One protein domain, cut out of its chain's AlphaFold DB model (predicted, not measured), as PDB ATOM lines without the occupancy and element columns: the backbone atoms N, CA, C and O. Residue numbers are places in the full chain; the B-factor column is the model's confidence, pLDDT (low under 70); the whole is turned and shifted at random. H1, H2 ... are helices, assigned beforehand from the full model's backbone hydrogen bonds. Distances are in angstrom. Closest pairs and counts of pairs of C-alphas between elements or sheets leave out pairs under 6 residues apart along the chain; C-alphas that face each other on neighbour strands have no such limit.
ATOM      1  N   ILE A   2      24.991  -3.258  58.418       75.00
ATOM      2  CA  ILE A   2      26.363  -3.631  57.989       75.00
ATOM      3  C   ILE A   2      26.460  -4.092  56.517       75.00
ATOM      4  O   ILE A   2      27.346  -3.660  55.783       75.00
ATOM      5  N   VAL A   3      25.506  -4.900  56.040       82.81
ATOM      6  CA  VAL A   3      25.516  -5.442  54.664       82.81
ATOM      7  C   VAL A   3      25.413  -4.341  53.595       82.81
ATOM      8  O   VAL A   3      26.042  -4.429  52.541       82.81
ATOM      9  N   ALA A   4      24.660  -3.272  53.866       85.56
ATOM     10  CA  ALA A   4      24.514  -2.148  52.941       85.56
ATOM     11  C   ALA A   4      25.815  -1.336  52.820       85.56
ATOM     12  O   ALA A   4      26.213  -0.965  51.712       85.56
ATOM     13  N   ALA A   5      26.508  -1.118  53.944       84.31
ATOM     14  CA  ALA A   5      27.816  -0.472  53.969       84.31
ATOM     15  C   ALA A   5      28.867  -1.309  53.224       84.31
ATOM     16  O   ALA A   5      29.599  -0.773  52.391       84.31
ATOM     17  N   LEU A   6      28.865  -2.632  53.425       86.62
ATOM     18  CA  LEU A   6      29.757  -3.551  52.721       86.62
ATOM     19  C   LEU A   6      29.523  -3.530  51.204       86.62
ATOM     20  O   LEU A   6      30.471  -3.377  50.438       86.62
ATOM     21  N   ARG A   7      28.264  -3.581  50.749       87.31
ATOM     22  CA  ARG A   7      27.926  -3.471  49.315       87.31
ATOM     23  C   ARG A   7      28.301  -2.116  48.715       87.31
ATOM     24  O   ARG A   7      28.605  -2.027  47.526       87.31
ATOM     25  N   LYS A   8      28.237  -1.034  49.498       87.12
ATOM     26  CA  LYS A   8      28.687   0.297  49.063       87.12
ATOM     27  C   LYS A   8      30.210   0.327  48.911       87.12
ATOM     28  O   LYS A   8      30.699   0.819  47.899       87.12
ATOM     29  N   TRP A   9      30.942  -0.250  49.859       86.25
ATOM     30  CA  TRP A   9      32.396  -0.376  49.785       86.25
ATOM     31  C   TRP A   9      32.841  -1.253  48.609       86.25
ATOM     32  O   TRP A   9      33.670  -0.816  47.815       86.25
ATOM     33  N   GLN A  10      32.222  -2.423  48.418       87.56
ATOM     34  CA  GLN A  10      32.507  -3.311  47.287       87.56
ATOM     35  C   GLN A  10      32.305  -2.613  45.940       87.56
ATOM     36  O   GLN A  10      33.172  -2.703  45.076       87.56
ATOM     37  N   ARG A  11      31.212  -1.856  45.767       83.50
ATOM     38  CA  ARG A  11      30.980  -1.067  44.544       83.50
ATOM     39  C   ARG A  11      32.057  -0.011  44.320       83.50
ATOM     40  O   ARG A  11      32.517   0.158  43.195       83.50
ATOM     41  N   SER A  12      32.488   0.674  45.377       80.44
ATOM     42  CA  SER A  12      33.572   1.656  45.290       80.44
ATOM     43  C   SER A  12      34.907   1.011  44.910       80.44
ATOM     44  O   SER A  12      35.632   1.559  44.085       80.44
ATOM     45  N   VAL A  13      35.226  -0.159  45.470       82.25
ATOM     46  CA  VAL A  13      36.444  -0.914  45.139       82.25
ATOM     47  C   VAL A  13      36.389  -1.453  43.710       82.25
ATOM     48  O   VAL A  13      37.342  -1.261  42.964       82.25
ATOM     49  N   ALA A  14      35.267  -2.047  43.295       82.81
ATOM     50  CA  ALA A  14      35.073  -2.542  41.934       82.81
ATOM     51  C   ALA A  14      35.207  -1.417  40.899       82.81
ATOM     52  O   ALA A  14      35.909  -1.576  39.907       82.81
ATOM     53  N   ARG A  15      34.624  -0.242  41.174       76.94
ATOM     54  CA  ARG A  15      34.777   0.945  40.324       76.94
ATOM     55  C   ARG A  15      36.232   1.407  40.235       76.94
ATOM     56  O   ARG A  15      36.696   1.720  39.149       76.94
ATOM     57  N   ARG A  16      36.957   1.447  41.357       78.25
ATOM     58  CA  ARG A  16      38.383   1.822  41.368       78.25
ATOM     59  C   ARG A  16      39.251   0.819  40.617       78.25
ATOM     60  O   ARG A  16      40.166   1.241  39.927       78.25
ATOM     61  N   LYS A  17      38.957  -0.477  40.737       77.56
ATOM     62  CA  LYS A  17      39.672  -1.531  40.015       77.56
ATOM     63  C   LYS A  17      39.422  -1.436  38.511       77.56
ATOM     64  O   LYS A  17      40.378  -1.353  37.761       77.56
ATOM     65  N   ALA A  18      38.161  -1.283  38.104       77.38
ATOM     66  CA  ALA A  18      37.806  -1.068  36.704       77.38
ATOM     67  C   ALA A  18      38.486   0.179  36.112       77.38
ATOM     68  O   ALA A  18      38.932   0.140  34.977       77.38
ATOM     69  N   LEU A  19      38.619   1.268  36.880       72.50
ATOM     70  CA  LEU A  19      39.367   2.453  36.445       72.50
ATOM     71  C   LEU A  19      40.891   2.236  36.407       72.50
ATOM     72  O   LEU A  19      41.564   2.898  35.628       72.50
ATOM     73  N   ALA A  20      41.440   1.351  37.243       73.62
ATOM     74  CA  ALA A  20      42.865   1.015  37.250       73.62
ATOM     75  C   ALA A  20      43.262   0.075  36.100       73.62
ATOM     76  O   ALA A  20      44.418   0.094  35.684       73.62
ATOM     77  N   ASP A  21      42.309  -0.717  35.603       78.19
ATOM     78  CA  ASP A  21      42.482  -1.601  34.448       78.19
ATOM     79  C   ASP A  21      42.407  -0.833  33.108       78.19
ATOM     80  O   ASP A  21      42.815  -1.360  32.074       78.19
ATOM     81  N   LEU A  22      41.912   0.414  33.111       76.06
ATOM     82  CA  LEU A  22      41.883   1.285  31.933       76.06
ATOM     83  C   LEU A  22      43.241   1.951  31.699       76.06
ATOM     84  O   LEU A  22      43.908   2.413  32.629       76.06
ATOM     85  N   THR A  23      43.627   2.060  30.429       72.50
ATOM     86  CA  THR A  23      44.824   2.813  30.052       72.50
ATOM     87  C   THR A  23      44.595   4.322  30.228       72.50
ATOM     88  O   THR A  23      43.453   4.789  30.191       72.50
ATOM     89  N   PRO A  24      45.659   5.127  30.408       71.38
ATOM     90  CA  PRO A  24      45.533   6.581  30.519       71.38
ATOM     91  C   PRO A  24      44.784   7.227  29.344       71.38
ATOM     92  O   PRO A  24      44.026   8.171  29.555       71.38
ATOM     93  N   ASP A  25      44.947   6.691  28.132       71.06
ATOM     94  CA  ASP A  25      44.240   7.153  26.935       71.06
ATOM     95  C   ASP A  25      42.741   6.837  27.003       71.06
ATOM     96  O   ASP A  25      41.914   7.717  26.786       71.06
ATOM     97  N   GLN A  26      42.368   5.631  27.447       73.38
ATOM     98  CA  GLN A  26      40.961   5.264  27.650       73.38
ATOM     99  C   GLN A  26      40.290   6.086  28.757       73.38
ATOM    100  O   GLN A  26      39.102   6.392  28.674       73.38
ATOM    101  N   LEU A  27      41.041   6.463  29.795       74.81
ATOM    102  CA  LEU A  27      40.567   7.382  30.832       74.81
ATOM    103  C   LEU A  27      40.348   8.795  30.271       74.81
ATOM    104  O   LEU A  27      39.369   9.454  30.625       74.81
ATOM    105  N   ARG A  28      41.222   9.251  29.371       74.12
ATOM    106  CA  ARG A  28      41.098  10.551  28.707       74.12
ATOM    107  C   ARG A  28      39.878  10.603  27.783       74.12
ATOM    108  O   ARG A  28      39.172  11.610  27.794       74.12
ATOM    109  N   ASP A  29      39.589   9.520  27.066       77.69
ATOM    110  CA  ASP A  29      38.451   9.432  26.140       77.69
ATOM    111  C   ASP A  29      37.087   9.512  26.848       77.69
ATOM    112  O   ASP A  29      36.133  10.067  26.306       77.69
ATOM    113  N   ILE A  30      36.986   9.034  28.094       80.19
ATOM    114  CA  ILE A  30      35.763   9.145  28.914       80.19
ATOM    115  C   ILE A  30      35.667  10.471  29.690       80.19
ATOM    116  O   ILE A  30      34.806  10.623  30.560       80.19
ATOM    117  N   GLY A  31      36.575  11.419  29.430       73.31
ATOM    118  CA  GLY A  31      36.649  12.693  30.146       73.31
ATOM    119  C   GLY A  31      37.065  12.547  31.612       73.31
ATOM    120  O   GLY A  31      36.786  13.436  32.420       73.31
ATOM    121  N   HIS A  32      37.704  11.433  31.990       72.81
ATOM    122  CA  HIS A  32      38.263  11.291  33.327       72.81
ATOM    123  C   HIS A  32      39.506  12.182  33.423       72.81
ATOM    124  O   HIS A  32      40.417  12.037  32.602       72.81
ATOM    125  N   PRO A  33      39.576  13.110  34.396       67.88
ATOM    126  CA  PRO A  33      40.775  13.908  34.579       67.88
ATOM    127  C   PRO A  33      41.951  12.956  34.812       67.88
ATOM    128  O   PRO A  33      41.791  11.980  35.557       67.88
ATOM    129  N   PRO A  34      43.111  13.198  34.173       64.25
ATOM    130  CA  PRO A  34      44.277  12.361  34.381       64.25
ATOM    131  C   PRO A  34      44.514  12.290  35.882       64.25
ATOM    132  O   PRO A  34      44.548  13.320  36.565       64.25
ATOM    133  N   ALA A  35      44.590  11.069  36.413       66.06
ATOM    134  CA  ALA A  35      44.903  10.888  37.816       66.06
ATOM    135  C   ALA A  35      46.168  11.704  38.096       66.06
ATOM    136  O   ALA A  35      47.128  11.607  37.329       66.06
ATOM    137  N   ASN A  36      46.168  12.494  39.174       62.91
ATOM    138  CA  ASN A  36      47.361  13.166  39.691       62.91
ATOM    139  C   ASN A  36      48.325  12.102  40.250       62.91
ATOM    140  O   ASN A  36      48.613  12.039  41.442       62.91
ATOM    141  N   ARG A  37      48.715  11.155  39.396       58.41
ATOM    142  CA  ARG A  37      49.721  10.152  39.659       58.41
ATOM    143  C   ARG A  37      51.036  10.906  39.520       58.41
ATOM    144  O   ARG A  37      51.250  11.510  38.470       58.41
ATOM    145  N   PRO A  38      51.906  10.886  40.537       57.62
ATOM    146  CA  PRO A  38      53.250  11.401  40.370       57.62
ATOM    147  C   PRO A  38      53.906  10.597  39.245       57.62
ATOM    148  O   PRO A  38      54.224   9.418  39.408       57.62
ATOM    149  N   VAL A  39      54.026  11.209  38.071       60.22
ATOM    150  CA  VAL A  39      54.855  10.685  36.995       60.22
ATOM    151  C   VAL A  39      56.277  10.925  37.464       60.22
ATOM    152  O   VAL A  39      56.709  12.069  37.605       60.22
ATOM    153  N   LEU A  40      56.984   9.847  37.795       63.34
ATOM    154  CA  LEU A  40      58.404   9.939  38.078       63.34
ATOM    155  C   LEU A  40      59.101  10.223  36.743       63.34
ATOM    156  O   LEU A  40      59.424   9.302  35.995       63.34
ATOM    157  N   GLU A  41      59.270  11.500  36.405       62.31
ATOM    158  CA  GLU A  41      60.088  11.907  35.266       62.31
ATOM    159  C   GLU A  41      61.550  11.573  35.572       62.31
ATOM    160  O   GLU A  41      62.291  12.335  36.199       62.31
ATOM    161  N   ILE A  42      61.976  10.389  35.135       69.56
ATOM    162  CA  ILE A  42      63.378   9.991  35.168       69.56
ATOM    163  C   ILE A  42      64.081  10.764  34.051       69.56
ATOM    164  O   ILE A  42      64.118  10.335  32.899       69.56
ATOM    165  N   LYS A  43      64.630  11.936  34.388       75.06
ATOM    166  CA  LYS A  43      65.488  12.701  33.474       75.06
ATOM    167  C   LYS A  43      66.680  11.845  33.039       75.06
ATOM    168  O   LYS A  43      67.244  11.102  33.849       75.06
ATOM    169  N   ALA A  44      67.091  11.983  31.778       70.38
ATOM    170  CA  ALA A  44      68.301  11.343  31.270       70.38
ATOM    171  C   ALA A  44      69.491  11.693  32.186       70.38
ATOM    172  O   ALA A  44      69.746  12.863  32.466       70.38
ATOM    173  N   GLY A  45      70.159  10.667  32.719       74.94
ATOM    174  CA  GLY A  45      71.261  10.811  33.680       74.94
ATOM    175  C   GLY A  45      70.887  10.671  35.163       74.94
ATOM    176  O   GLY A  45      71.791  10.600  35.995       74.94
ATOM    177  N   LEU A  46      69.598  10.557  35.528       81.69
ATOM    178  CA  LEU A  46      69.192  10.315  36.923       81.69
ATOM    179  C   LEU A  46      69.733   8.975  37.447       81.69
ATOM    180  O   LEU A  46      70.268   8.925  38.552       81.69
ATOM    181  N   MET A  47      69.659   7.908  36.642       79.06
ATOM    182  CA  MET A  47      70.211   6.600  37.026       79.06
ATOM    183  C   MET A  47      71.730   6.647  37.210       79.06
ATOM    184  O   MET A  47      72.240   6.107  38.187       79.06
ATOM    185  N   THR A  48      72.443   7.343  36.320       79.25
ATOM    186  CA  THR A  48      73.896   7.535  36.415       79.25
ATOM    187  C   THR A  48      74.265   8.266  37.701       79.25
ATOM    188  O   THR A  48      75.124   7.806  38.445       79.25
ATOM    189  N   LYS A  49      73.556   9.357  38.016       79.12
ATOM    190  CA  LYS A  49      73.779  10.125  39.243       79.12
ATOM    191  C   LYS A  49      73.538   9.290  40.503       79.12
ATOM    192  O   LYS A  49      74.324   9.386  41.434       79.12
ATOM    193  N   LEU A  50      72.494   8.459  40.523       84.94
ATOM    194  CA  LEU A  50      72.203   7.569  41.652       84.94
ATOM    195  C   LEU A  50      73.281   6.495  41.842       84.94
ATOM    196  O   LEU A  50      73.668   6.220  42.974       84.94
ATOM    197  N   MET A  51      73.799   5.913  40.755       83.38
ATOM    198  CA  MET A  51      74.882   4.925  40.829       83.38
ATOM    199  C   MET A  51      76.191   5.521  41.362       83.38
ATOM    200  O   MET A  51      76.926   4.832  42.062       83.38
ATOM    201  N   SER A  52      76.475   6.791  41.059       80.12
ATOM    202  CA  SER A  52      77.696   7.487  41.492       80.12
ATOM    203  C   SER A  52      77.675   7.993  42.939       80.12
ATOM    204  O   SER A  52      78.681   8.522  43.395       80.12
ATOM    205  N   MET A  53      76.549   7.885  43.650       87.06
ATOM    206  CA  MET A  53      76.417   8.312  45.053       87.06
ATOM    207  C   MET A  53      76.614   7.166  46.063       87.06
ATOM    208  O   MET A  53      76.392   7.378  47.254       87.06
TER     209      MET A  53
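Overview. This is residues 2 to 53 of the 54 residues of the protein "Uncharacterized protein YjiS (DUF1127 family)" of Rhizobium leguminosarum (UniProt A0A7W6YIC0). One long helix, H1, makes one arm of an open, extended shape; after a corner at residues 21 to 23 comes the short helix H2, and from there a long stretch with no named element, residues 30 to 45, leads away to a second short helix, H3, far from the other two. Residues 2 to 18 of H1 and residues 36 to 53, with H3, stick out freely, and no helix touches another. The printed part has 52 residues with three named helices, in the order H1, H2, H3, and no named strand; the class is all helix. The whole is extended, with a radius of gyration of the C-alphas of 18.3 A, and flat, spanning 55 by 29 by 15 A.

Along the chain. H1, the longest helix, holds residues 2 to 20 and measures 26.9 A from C-alpha 2 at (26.363, -3.631, 57.989) to C-alpha 20 at (42.865, 1.015, 37.250). H2 holds residues 24 to 29, 8.8 A long. H3 holds residues 46 to 51, also 8.8 A, and ends with C-alpha 51 at (74.882, 4.925, 40.829).

Arrangement. H1 and H2 are close but not clearly touching; their closest C-alphas, those of Leu 19 and Leu 27, are 7.6 A apart. Their lines are about perpendicular, at 81 degrees. H3 is apart from H1 and from H2. In H1, H2 and H3 every O i to N i+4 pair is within hydrogen-bond range.

Size, cuts and confidence. The two C-alphas farthest apart, those of Val 3 and Ser 52, are 55.3 A apart. The printed part has no cut. The link from H1 to H2 is tight, with 3 residues, and the link from H2 to H3 is long, with 16. The mean pLDDT of the printed part is 76.0, and residues 33 to 42 are under 70.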